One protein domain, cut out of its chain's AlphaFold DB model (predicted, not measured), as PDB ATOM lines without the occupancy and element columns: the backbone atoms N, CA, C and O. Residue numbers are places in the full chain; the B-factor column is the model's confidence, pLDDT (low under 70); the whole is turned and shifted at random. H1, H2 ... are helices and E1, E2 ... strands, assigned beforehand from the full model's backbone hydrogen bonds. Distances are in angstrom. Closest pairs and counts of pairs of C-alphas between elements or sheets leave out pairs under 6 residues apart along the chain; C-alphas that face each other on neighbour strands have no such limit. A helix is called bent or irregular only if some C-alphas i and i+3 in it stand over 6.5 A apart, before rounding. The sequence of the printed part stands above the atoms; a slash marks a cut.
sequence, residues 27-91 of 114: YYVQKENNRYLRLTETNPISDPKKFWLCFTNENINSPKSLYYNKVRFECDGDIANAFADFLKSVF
ATOM      1  N   TYR A  27     151.648 124.032  95.265       94.50
ATOM      2  CA  TYR A  27     152.157 124.274  93.918       94.50
ATOM      3  C   TYR A  27     151.457 123.394  92.876       94.50
ATOM      4  O   TYR A  27     151.037 123.897  91.836       94.50
ATOM      5  N   TYR A  28     151.293 122.097  93.146       92.00
ATOM      6  CA  TYR A  28     150.623 121.180  92.222       92.00
ATOM      7  C   TYR A  28     149.149 121.529  92.017       92.00
ATOM      8  O   TYR A  28     148.695 121.581  90.876       92.00
ATOM      9  N   VAL A  29     148.421 121.828  93.094       90.56
ATOM     10  CA  VAL A  29     147.017 122.253  93.016       90.56
ATOM     11  C   VAL A  29     146.893 123.538  92.200       90.56
ATOM     12  O   VAL A  29     146.089 123.606  91.274       90.56
ATOM     13  N   GLN A  30     147.733 124.537  92.475       90.44
ATOM     14  CA  GLN A  30     147.722 125.794  91.730       90.44
ATOM     15  C   GLN A  30     148.080 125.587  90.252       90.44
ATOM     16  O   GLN A  30     147.442 126.162  89.370       90.44
ATOM     17  N   LYS A  31     149.075 124.745  89.959       92.56
ATOM     18  CA  LYS A  31     149.497 124.417  88.595       92.56
ATOM     19  C   LYS A  31     148.380 123.744  87.799       92.56
ATOM     20  O   LYS A  31     148.128 124.154  86.666       92.56
ATOM     21  N   GLU A  32     147.720 122.737  88.365       88.31
ATOM     22  CA  GLU A  32     146.631 122.032  87.680       88.31
ATOM     23  C   GLU A  32     145.387 122.918  87.532       88.31
ATOM     24  O   GLU A  32     144.780 122.920  86.464       88.31
ATOM     25  N   ASN A  33     145.074 123.771  88.516       83.38
ATOM     26  CA  ASN A  33     144.009 124.772  88.387       83.38
ATOM     27  C   ASN A  33     144.300 125.775  87.264       83.38
ATOM     28  O   ASN A  33     143.455 126.006  86.403       83.38
ATOM     29  N   ASN A  34     145.515 126.321  87.206       86.25
ATOM     30  CA  ASN A  34     145.918 127.237  86.138       86.25
ATOM     31  C   ASN A  34     145.883 126.561  84.758       86.25
ATOM     32  O   ASN A  34     145.527 127.186  83.759       86.25
ATOM     33  N   ARG A  35     146.244 125.275  84.683       87.31
ATOM     34  CA  ARG A  35     146.133 124.479  83.457       87.31
ATOM     35  C   ARG A  35     144.672 124.290  83.050       87.31
ATOM     36  O   ARG A  35     144.355 124.483  81.879       87.31
ATOM     37  N   TYR A  36     143.805 123.930  83.994       76.19
ATOM     38  CA  TYR A  36     142.371 123.798  83.764       76.19
ATOM     39  C   TYR A  36     141.765 125.114  83.269       76.19
ATOM     40  O   TYR A  36     141.092 125.111  82.242       76.19
ATOM     41  N   LEU A  37     142.074 126.243  83.913       78.44
ATOM     42  CA  LEU A  37     141.603 127.567  83.495       78.44
ATOM     43  C   LEU A  37     142.052 127.898  82.071       78.44
ATOM     44  O   LEU A  37     141.207 128.187  81.237       78.44
ATOM     45  N   ARG A  38     143.334 127.718  81.726       76.88
ATOM     46  CA  ARG A  38     143.823 127.939  80.347       76.88
ATOM     47  C   ARG A  38     143.114 127.073  79.307       76.88
ATOM     48  O   ARG A  38     142.830 127.532  78.201       76.88
ATOM     49  N   LEU A  39     142.854 125.807  79.635       68.38
ATOM     50  CA  LEU A  39     142.128 124.895  78.747       68.38
ATOM     51  C   LEU A  39     140.654 125.290  78.621       68.38
ATOM     52  O   LEU A  39     140.075 125.122  77.553       68.38
ATOM     53  N   THR A  40     140.057 125.828  79.683       62.28
ATOM     54  CA  THR A  40     138.635 126.189  79.742       62.28
ATOM     55  C   THR A  40     138.368 127.574  79.154       62.28
ATOM     56  O   THR A  40     137.353 127.750  78.502       62.28
ATOM     57  N   GLU A  41     139.297 128.523  79.277       62.53
ATOM     58  CA  GLU A  41     139.253 129.838  78.620       62.53
ATOM     59  C   GLU A  41     139.416 129.716  77.099       62.53
ATOM     60  O   GLU A  41     138.788 130.447  76.337       62.53
ATOM     61  N   THR A  42     140.226 128.760  76.632       54.16
ATOM     62  CA  THR A  42     140.429 128.532  75.194       54.16
ATOM     63  C   THR A  42     139.386 127.604  74.571       54.16
ATOM     64  O   THR A  42     139.115 127.741  73.383       54.16
ATOM     65  N   ASN A  43     138.747 126.692  75.313       53.94
ATOM     66  CA  ASN A  43     137.784 125.725  74.755       53.94
ATOM     67  C   ASN A  43     136.551 126.343  74.055       53.94
ATOM     68  O   ASN A  43     136.257 125.922  72.938       53.94
ATOM     69  N   PRO A  44     135.819 127.309  74.648       52.56
ATOM     70  CA  PRO A  44     134.620 127.865  74.022       52.56
ATOM     71  C   PRO A  44     134.954 128.845  72.889       52.56
ATOM     72  O   PRO A  44     134.159 128.991  71.968       52.56
ATOM     73  N   ILE A  45     136.135 129.479  72.924       52.00
ATOM     74  CA  ILE A  45     136.606 130.404  71.878       52.00
ATOM     75  C   ILE A  45     137.202 129.639  70.683       52.00
ATOM     76  O   ILE A  45     137.039 130.054  69.539       52.00
ATOM     77  N   SER A  46     137.899 128.526  70.932       51.56
ATOM     78  CA  SER A  46     138.609 127.758  69.895       51.56
ATOM     79  C   SER A  46     137.711 126.818  69.091       51.56
ATOM     80  O   SER A  46     138.034 126.521  67.941       51.56
ATOM     81  N   ASP A  47     136.588 126.372  69.662       56.66
ATOM     82  CA  ASP A  47     135.625 125.511  68.981       56.66
ATOM     83  C   ASP A  47     134.188 126.015  69.190       56.66
ATOM     84  O   ASP A  47     133.508 125.615  70.146       56.66
ATOM     85  N   PRO A  48     133.683 126.852  68.264       57.69
ATOM     86  CA  PRO A  48     132.306 127.331  68.290       57.69
ATOM     87  C   PRO A  48     131.279 126.197  68.394       57.69
ATOM     88  O   PRO A  48     130.194 126.404  68.927       57.69
ATOM     89  N   LYS A  49     131.592 124.973  67.937       58.53
ATOM     90  CA  LYS A  49     130.662 123.837  68.044       58.53
ATOM     91  C   LYS A  49     130.479 123.375  69.486       58.53
ATOM     92  O   LYS A  49     129.362 123.023  69.854       58.53
ATOM     93  N   LYS A  50     131.530 123.402  70.314       60.06
ATOM     94  CA  LYS A  50     131.425 123.076  71.749       60.06
ATOM     95  C   LYS A  50     130.630 124.124  72.511       60.06
ATOM     96  O   LYS A  50     129.870 123.770  73.403       60.06
ATOM     97  N   PHE A  51     130.778 125.389  72.122       61.81
ATOM     98  CA  PHE A  51     129.960 126.481  72.637       61.81
ATOM     99  C   PHE A  51     128.470 126.237  72.361       61.81
ATOM    100  O   PHE A  51     127.663 126.287  73.285       61.81
ATOM    101  N   TRP A  52     128.111 125.874  71.125       61.41
ATOM    102  CA  TRP A  52     126.728 125.530  70.786       61.41
ATOM    103  C   TRP A  52     126.240 124.272  71.508       61.41
ATOM    104  O   TRP A  52     125.074 124.219  71.886       61.41
ATOM    105  N   LEU A  53     127.124 123.304  71.782       62.03
ATOM    106  CA  LEU A  53     126.770 122.065  72.481       62.03
ATOM    107  C   LEU A  53     126.182 122.308  73.885       62.03
ATOM    108  O   LEU A  53     125.311 121.565  74.329       62.03
ATOM    109  N   CYS A  54     126.610 123.373  74.571       59.03
ATOM    110  CA  CYS A  54     126.037 123.779  75.861       59.03
ATOM    111  C   CYS A  54     124.551 124.171  75.766       59.03
ATOM    112  O   CYS A  54     123.851 124.161  76.777       59.03
ATOM    113  N   PHE A  55     124.070 124.497  74.565       58.97
ATOM    114  CA  PHE A  55     122.710 124.961  74.287       58.97
ATOM    115  C   PHE A  55     121.884 123.978  73.446       58.97
ATOM    116  O   PHE A  55     120.699 124.224  73.223       58.97
ATOM    117  N   THR A  56     122.467 122.871  72.970       57.09
ATOM    118  CA  THR A  56     121.803 121.914  72.062       57.09
ATOM    119  C   THR A  56     120.955 120.857  72.770       57.09
ATOM    120  O   THR A  56     120.643 119.834  72.169       57.09
ATOM    121  N   ASN A  57     120.547 121.071  74.026       53.06
ATOM    122  CA  ASN A  57     119.616 120.143  74.690       53.06
ATOM    123  C   ASN A  57     118.258 120.058  73.973       53.06
ATOM    124  O   ASN A  57     117.563 119.055  74.096       53.06
ATOM    125  N   GLU A  58     117.920 121.058  73.164       53.91
ATOM    126  CA  GLU A  58     116.811 121.005  72.226       53.91
ATOM    127  C   GLU A  58     117.352 121.440  70.863       53.91
ATOM    128  O   GLU A  58     118.056 122.444  70.759       53.91
ATOM    129  N   ASN A  59     117.064 120.666  69.821       55.81
ATOM    130  CA  ASN A  59     117.588 120.750  68.449       55.81
ATOM    131  C   ASN A  59     117.161 122.037  67.680       55.81
ATOM    132  O   ASN A  59     116.902 122.005  66.481       55.81
ATOM    133  N   ILE A  60     117.004 123.155  68.392       62.34
ATOM    134  CA  ILE A  60     116.401 124.425  67.970       62.34
ATOM    135  C   ILE A  60     117.484 125.498  67.743       62.34
ATOM    136  O   ILE A  60     117.320 126.394  66.913       62.34
ATOM    137  N   ASN A  61     118.614 125.388  68.448       63.88
ATOM    138  CA  ASN A  61     119.724 126.335  68.363       63.88
ATOM    139  C   ASN A  61     120.691 125.960  67.237       63.88
ATOM    140  O   ASN A  61     121.111 124.812  67.109       63.88
ATOM    141  N   SER A  62     121.070 126.944  66.426       67.69
ATOM    142  CA  SER A  62     122.038 126.799  65.343       67.69
ATOM    143  C   SER A  62     122.946 128.029  65.286       67.69
ATOM    144  O   SER A  62     122.566 129.085  65.793       67.69
ATOM    145  N   PRO A  63     124.093 127.965  64.588       66.81
ATOM    146  CA  PRO A  63     124.942 129.139  64.374       66.81
ATOM    147  C   PRO A  63     124.228 130.333  63.726       66.81
ATOM    148  O   PRO A  63     124.740 131.441  63.784       66.81
ATOM    149  N   LYS A  64     123.077 130.102  63.082       74.56
ATOM    150  CA  LYS A  64     122.273 131.121  62.397       74.56
ATOM    151  C   LYS A  64     121.009 131.510  63.159       74.56
ATOM    152  O   LYS A  64     120.281 132.386  62.711       74.56
ATOM    153  N   SER A  65     120.680 130.811  64.245       78.12
ATOM    154  CA  SER A  65     119.464 131.101  64.994       78.12
ATOM    155  C   SER A  65     119.563 130.663  66.445       78.12
ATOM    156  O   SER A  65     119.800 129.485  66.718       78.12
ATOM    157  N   LEU A  66     119.285 131.582  67.362       81.31
ATOM    158  CA  LEU A  66     119.212 131.313  68.792       81.31
ATOM    159  C   LEU A  66     117.752 131.295  69.240       81.31
ATOM    160  O   LEU A  66     116.995 132.219  68.959       81.31
ATOM    161  N   TYR A  67     117.362 130.251  69.954       80.69
ATOM    162  CA  TYR A  67     116.082 130.126  70.624       80.69
ATOM    163  C   TYR A  67     116.283 130.347  72.118       80.69
ATOM    164  O   TYR A  67     116.896 129.540  72.817       80.69
ATOM    165  N   TYR A  68     115.778 131.472  72.605       79.50
ATOM    166  CA  TYR A  68     115.896 131.872  73.998       79.50
ATOM    167  C   TYR A  68     114.586 132.496  74.463       79.50
ATOM    168  O   TYR A  68     113.965 133.274  73.744       79.50
ATOM    169  N   ASN A  69     114.139 132.130  75.666       82.31
ATOM    170  CA  ASN A  69     112.891 132.624  76.252       82.31
ATOM    171  C   ASN A  69     111.663 132.485  75.317       82.31
ATOM    172  O   ASN A  69     110.825 133.379  75.234       82.31
ATOM    173  N   LYS A  70     111.569 131.360  74.590       83.75
ATOM    174  CA  LYS A  70     110.524 131.064  73.583       83.75
ATOM    175  C   LYS A  70     110.523 131.981  72.348       83.75
ATOM    176  O   LYS A  70     109.602 131.906  71.536       83.75
ATOM    177  N   VAL A  71     111.544 132.818  72.186       81.62
ATOM    178  CA  VAL A  71     111.735 133.699  71.031       81.62
ATOM    179  C   VAL A  71     112.892 133.171  70.186       81.62
ATOM    180  O   VAL A  71     113.900 132.706  70.721       81.62
ATOM    181  N   ARG A  72     112.742 133.235  68.858       86.62
ATOM    182  CA  ARG A  72     113.795 132.904  67.894       86.62
ATOM    183  C   ARG A  72     114.448 134.185  67.387       86.62
ATOM    184  O   ARG A  72     113.757 135.065  66.884       86.62
ATOM    185  N   PHE A  73     115.767 134.246  67.477       83.81
ATOM    186  CA  PHE A  73     116.597 135.332  66.973       83.81
ATOM    187  C   PHE A  73     117.404 134.826  65.783       83.81
ATOM    188  O   PHE A  73     118.001 133.757  65.870       83.81
ATOM    189  N   GLU A  74     117.413 135.579  64.685       87.62
ATOM    190  CA  GLU A  74     118.118 135.219  63.440       87.62
ATOM    191  C   GLU A  74     119.136 136.288  63.011       87.62
ATOM    192  O   GLU A  74     120.049 135.994  62.247       87.62
ATOM    193  N   CYS A  75     119.003 137.522  63.511       88.56
ATOM    194  CA  CYS A  75     119.973 138.583  63.274       88.56
ATOM    195  C   CYS A  75     121.147 138.452  64.248       88.56
ATOM    196  O   CYS A  75     120.931 138.325  65.453       88.56
ATOM    197  N   ASP A  76     122.379 138.558  63.746       80.00
ATOM    198  CA  ASP A  76     123.604 138.435  64.546       80.00
ATOM    199  C   ASP A  76     123.609 139.357  65.778       80.00
ATOM    200  O   ASP A  76     124.011 138.943  66.867       80.00
ATOM    201  N   GLY A  77     123.115 140.593  65.629       82.38
ATOM    202  CA  GLY A  77     123.022 141.555  66.729       82.38
ATOM    203  C   GLY A  77     122.046 141.116  67.820       82.38
ATOM    204  O   GLY A  77     122.375 141.154  69.006       82.38
ATOM    205  N   ASP A  78     120.868 140.632  67.432       83.88
ATOM    206  CA  ASP A  78     119.853 140.162  68.377       83.88
ATOM    207  C   ASP A  78     120.262 138.847  69.047       83.88
ATOM    208  O   ASP A  78     120.027 138.659  70.241       83.88
ATOM    209  N   ILE A  79     120.937 137.966  68.304       82.44
ATOM    210  CA  ILE A  79     121.548 136.746  68.836       82.44
ATOM    211  C   ILE A  79     122.574 137.111  69.916       82.44
ATOM    212  O   ILE A  79     122.535 136.540  71.006       82.44
ATOM    213  N   ALA A  80     123.457 138.081  69.653       81.81
ATOM    214  CA  ALA A  80     124.451 138.534  70.625       81.81
ATOM    215  C   ALA A  80     123.803 139.146  71.881       81.81
ATOM    216  O   ALA A  80     124.240 138.868  73.001       81.81
ATOM    217  N   ASN A  81     122.734 139.927  71.712       85.50
ATOM    218  CA  ASN A  81     121.994 140.529  72.822       85.50
ATOM    219  C   ASN A  81     121.300 139.474  73.695       85.50
ATOM    220  O   ASN A  81     121.485 139.459  74.913       85.50
ATOM    221  N   ALA A  82     120.548 138.556  73.083       83.88
ATOM    222  CA  ALA A  82     119.883 137.463  73.788       83.88
ATOM    223  C   ALA A  82     120.893 136.545  74.495       83.88
ATOM    224  O   ALA A  82     120.653 136.081  75.612       83.88
ATOM    225  N   PHE A  83     122.057 136.330  73.879       79.25
ATOM    226  CA  PHE A  83     123.153 135.591  74.486       79.25
ATOM    227  C   PHE A  83     123.726 136.294  75.728       79.25
ATOM    228  O   PHE A  83     123.908 135.657  76.768       79.25
ATOM    229  N   ALA A  84     123.969 137.606  75.658       82.88
ATOM    230  CA  ALA A  84     124.442 138.381  76.802       82.88
ATOM    231  C   ALA A  84     123.445 138.338  77.973       82.88
ATOM    232  O   ALA A  84     123.856 138.229  79.131       82.88
ATOM    233  N   ASP A  85     122.146 138.376  77.686       84.19
ATOM    234  CA  ASP A  85     121.100 138.252  78.702       84.19
ATOM    235  C   ASP A  85     121.022 136.848  79.314       84.19
ATOM    236  O   ASP A  85     120.936 136.723  80.540       84.19
ATOM    237  N   PHE A  86     121.155 135.787  78.510       81.88
ATOM    238  CA  PHE A  86     121.277 134.425  79.035       81.88
ATOM    239  C   PHE A  86     122.466 134.298  79.997       81.88
ATOM    240  O   PHE A  86     122.305 133.795  81.111       81.88
ATOM    241  N   LEU A  87     123.648 134.791  79.603       79.12
ATOM    242  CA  LEU A  87     124.843 134.733  80.446       79.12
ATOM    243  C   LEU A  87     124.635 135.451  81.779       79.12
ATOM    244  O   LEU A  87     124.968 134.890  82.818       79.12
ATOM    245  N   LYS A  88     124.035 136.647  81.773       79.69
ATOM    246  CA  LYS A  88     123.697 137.370  83.012       79.69
ATOM    247  C   LYS A  88     122.715 136.597  83.892       79.69
ATOM    248  O   LYS A  88     122.794 136.683  85.112       79.69
ATOM    249  N   SER A  89     121.778 135.862  83.294       78.19
ATOM    250  CA  SER A  89     120.792 135.076  84.041       78.19
ATOM    251  C   SER A  89     121.406 133.848  84.716       78.19
ATOM    252  O   SER A  89     120.993 133.483  85.819       78.19
ATOM    253  N   VAL A  90     122.333 133.170  84.038       70.81
ATOM    254  CA  VAL A  90     122.970 131.945  84.546       70.81
ATOM    255  C   VAL A  90     124.122 132.278  85.484       70.81
ATOM    256  O   VAL A  90     124.319 131.600  86.492       70.81
ATOM    257  N   PHE A  91     124.857 133.349  85.191       72.12
ATOM    258  CA  PHE A  91     125.941 133.819  86.032       72.12
ATOM    259  C   PHE A  91     125.391 134.649  87.189       72.12
ATOM    260  O   PHE A  91     125.226 135.865  87.108       72.12
TER     261      PHE A  91
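What this domain is: This is residues 27 to 91 of the 114 residues of an uncharacterized protein of Araneus ventricosus (UniProt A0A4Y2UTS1). A small head, in which helix H3 packs on a short two-stranded hairpin, E1 and E2, has one long helical arm: residues 27 to 42 of H1 stick out from it and make the length of the domain. Short H2 makes a corner at the inner end of H1, and residues 54 to 65, a long stretch with no named element, lead from H2 to the hairpin. The printed part has 65 residues, with three named helices and two named strands in the order H1, H2, E1, E2, H3; the sheet, E1 - E2, is antiparallel, and the class is mostly helix. The whole is loose, with a radius of gyration of the C-alphas of 14.9 A, and spans 47 by 21 by 21 A.

Where its parts are: Strand E1 is residues 66 to 68, 6.2 A from first to last C-alpha, and E2 is residues 71 to 73, 6.5 A. H3 is residues 76 to 90, 21.0 A long, and ends with C-alpha 90 at (122.970, 131.945, 84.546). H2 is residues 48 to 53, 8.7 A long. H1 is residues 27 to 46, 27.8 A long, and begins with C-alpha 27 at (152.157, 124.274, 93.918). H1 is irregular, but only just: C-alphas 41 and 44 are 6.8 A apart.

How they stand to each other: E1 and E2 form a hairpin, antiparallel with 154 degrees between their directions. N 66 and O 73 are 2.9 A apart and N 73 and O 66 are 2.8 A apart, both within hydrogen-bond range. The closest C-alphas of E1 and H3 are those of Leu 66 and Ile 79, 5.9 A apart. The closest of E2 and H3 are those of Phe 73 and Ile 79, 5.5 A apart. H3 touches no helix; H1 and H2 are both apart from it. H1 and H2 touch only at the corner by their link, H1 with residues 43 to 45 alone; their closest C-alphas are those of Pro 44 and Phe 51, 5.1 A apart. Their lines are about perpendicular, at 80 degrees. H1 is apart from E1 and E2. In H2 and H3 every O i to N i+4 pair is within hydrogen-bond range; in H1 14 of 16 are.

The domain as a whole: The two C-alphas farthest apart are those of Tyr 27 and Val 71, at 47.4 A. Without residues 27 to 42, which stand free, the body spans 26 by 23 by 20 A. The printed part has no cut. The link from H2 to E1, 12 residues, is long; the links H1 to H2, E1 to E2 and E2 to H3 are tight. The mean pLDDT of the printed part is 73.7, and residues 39 to 63 are under 70.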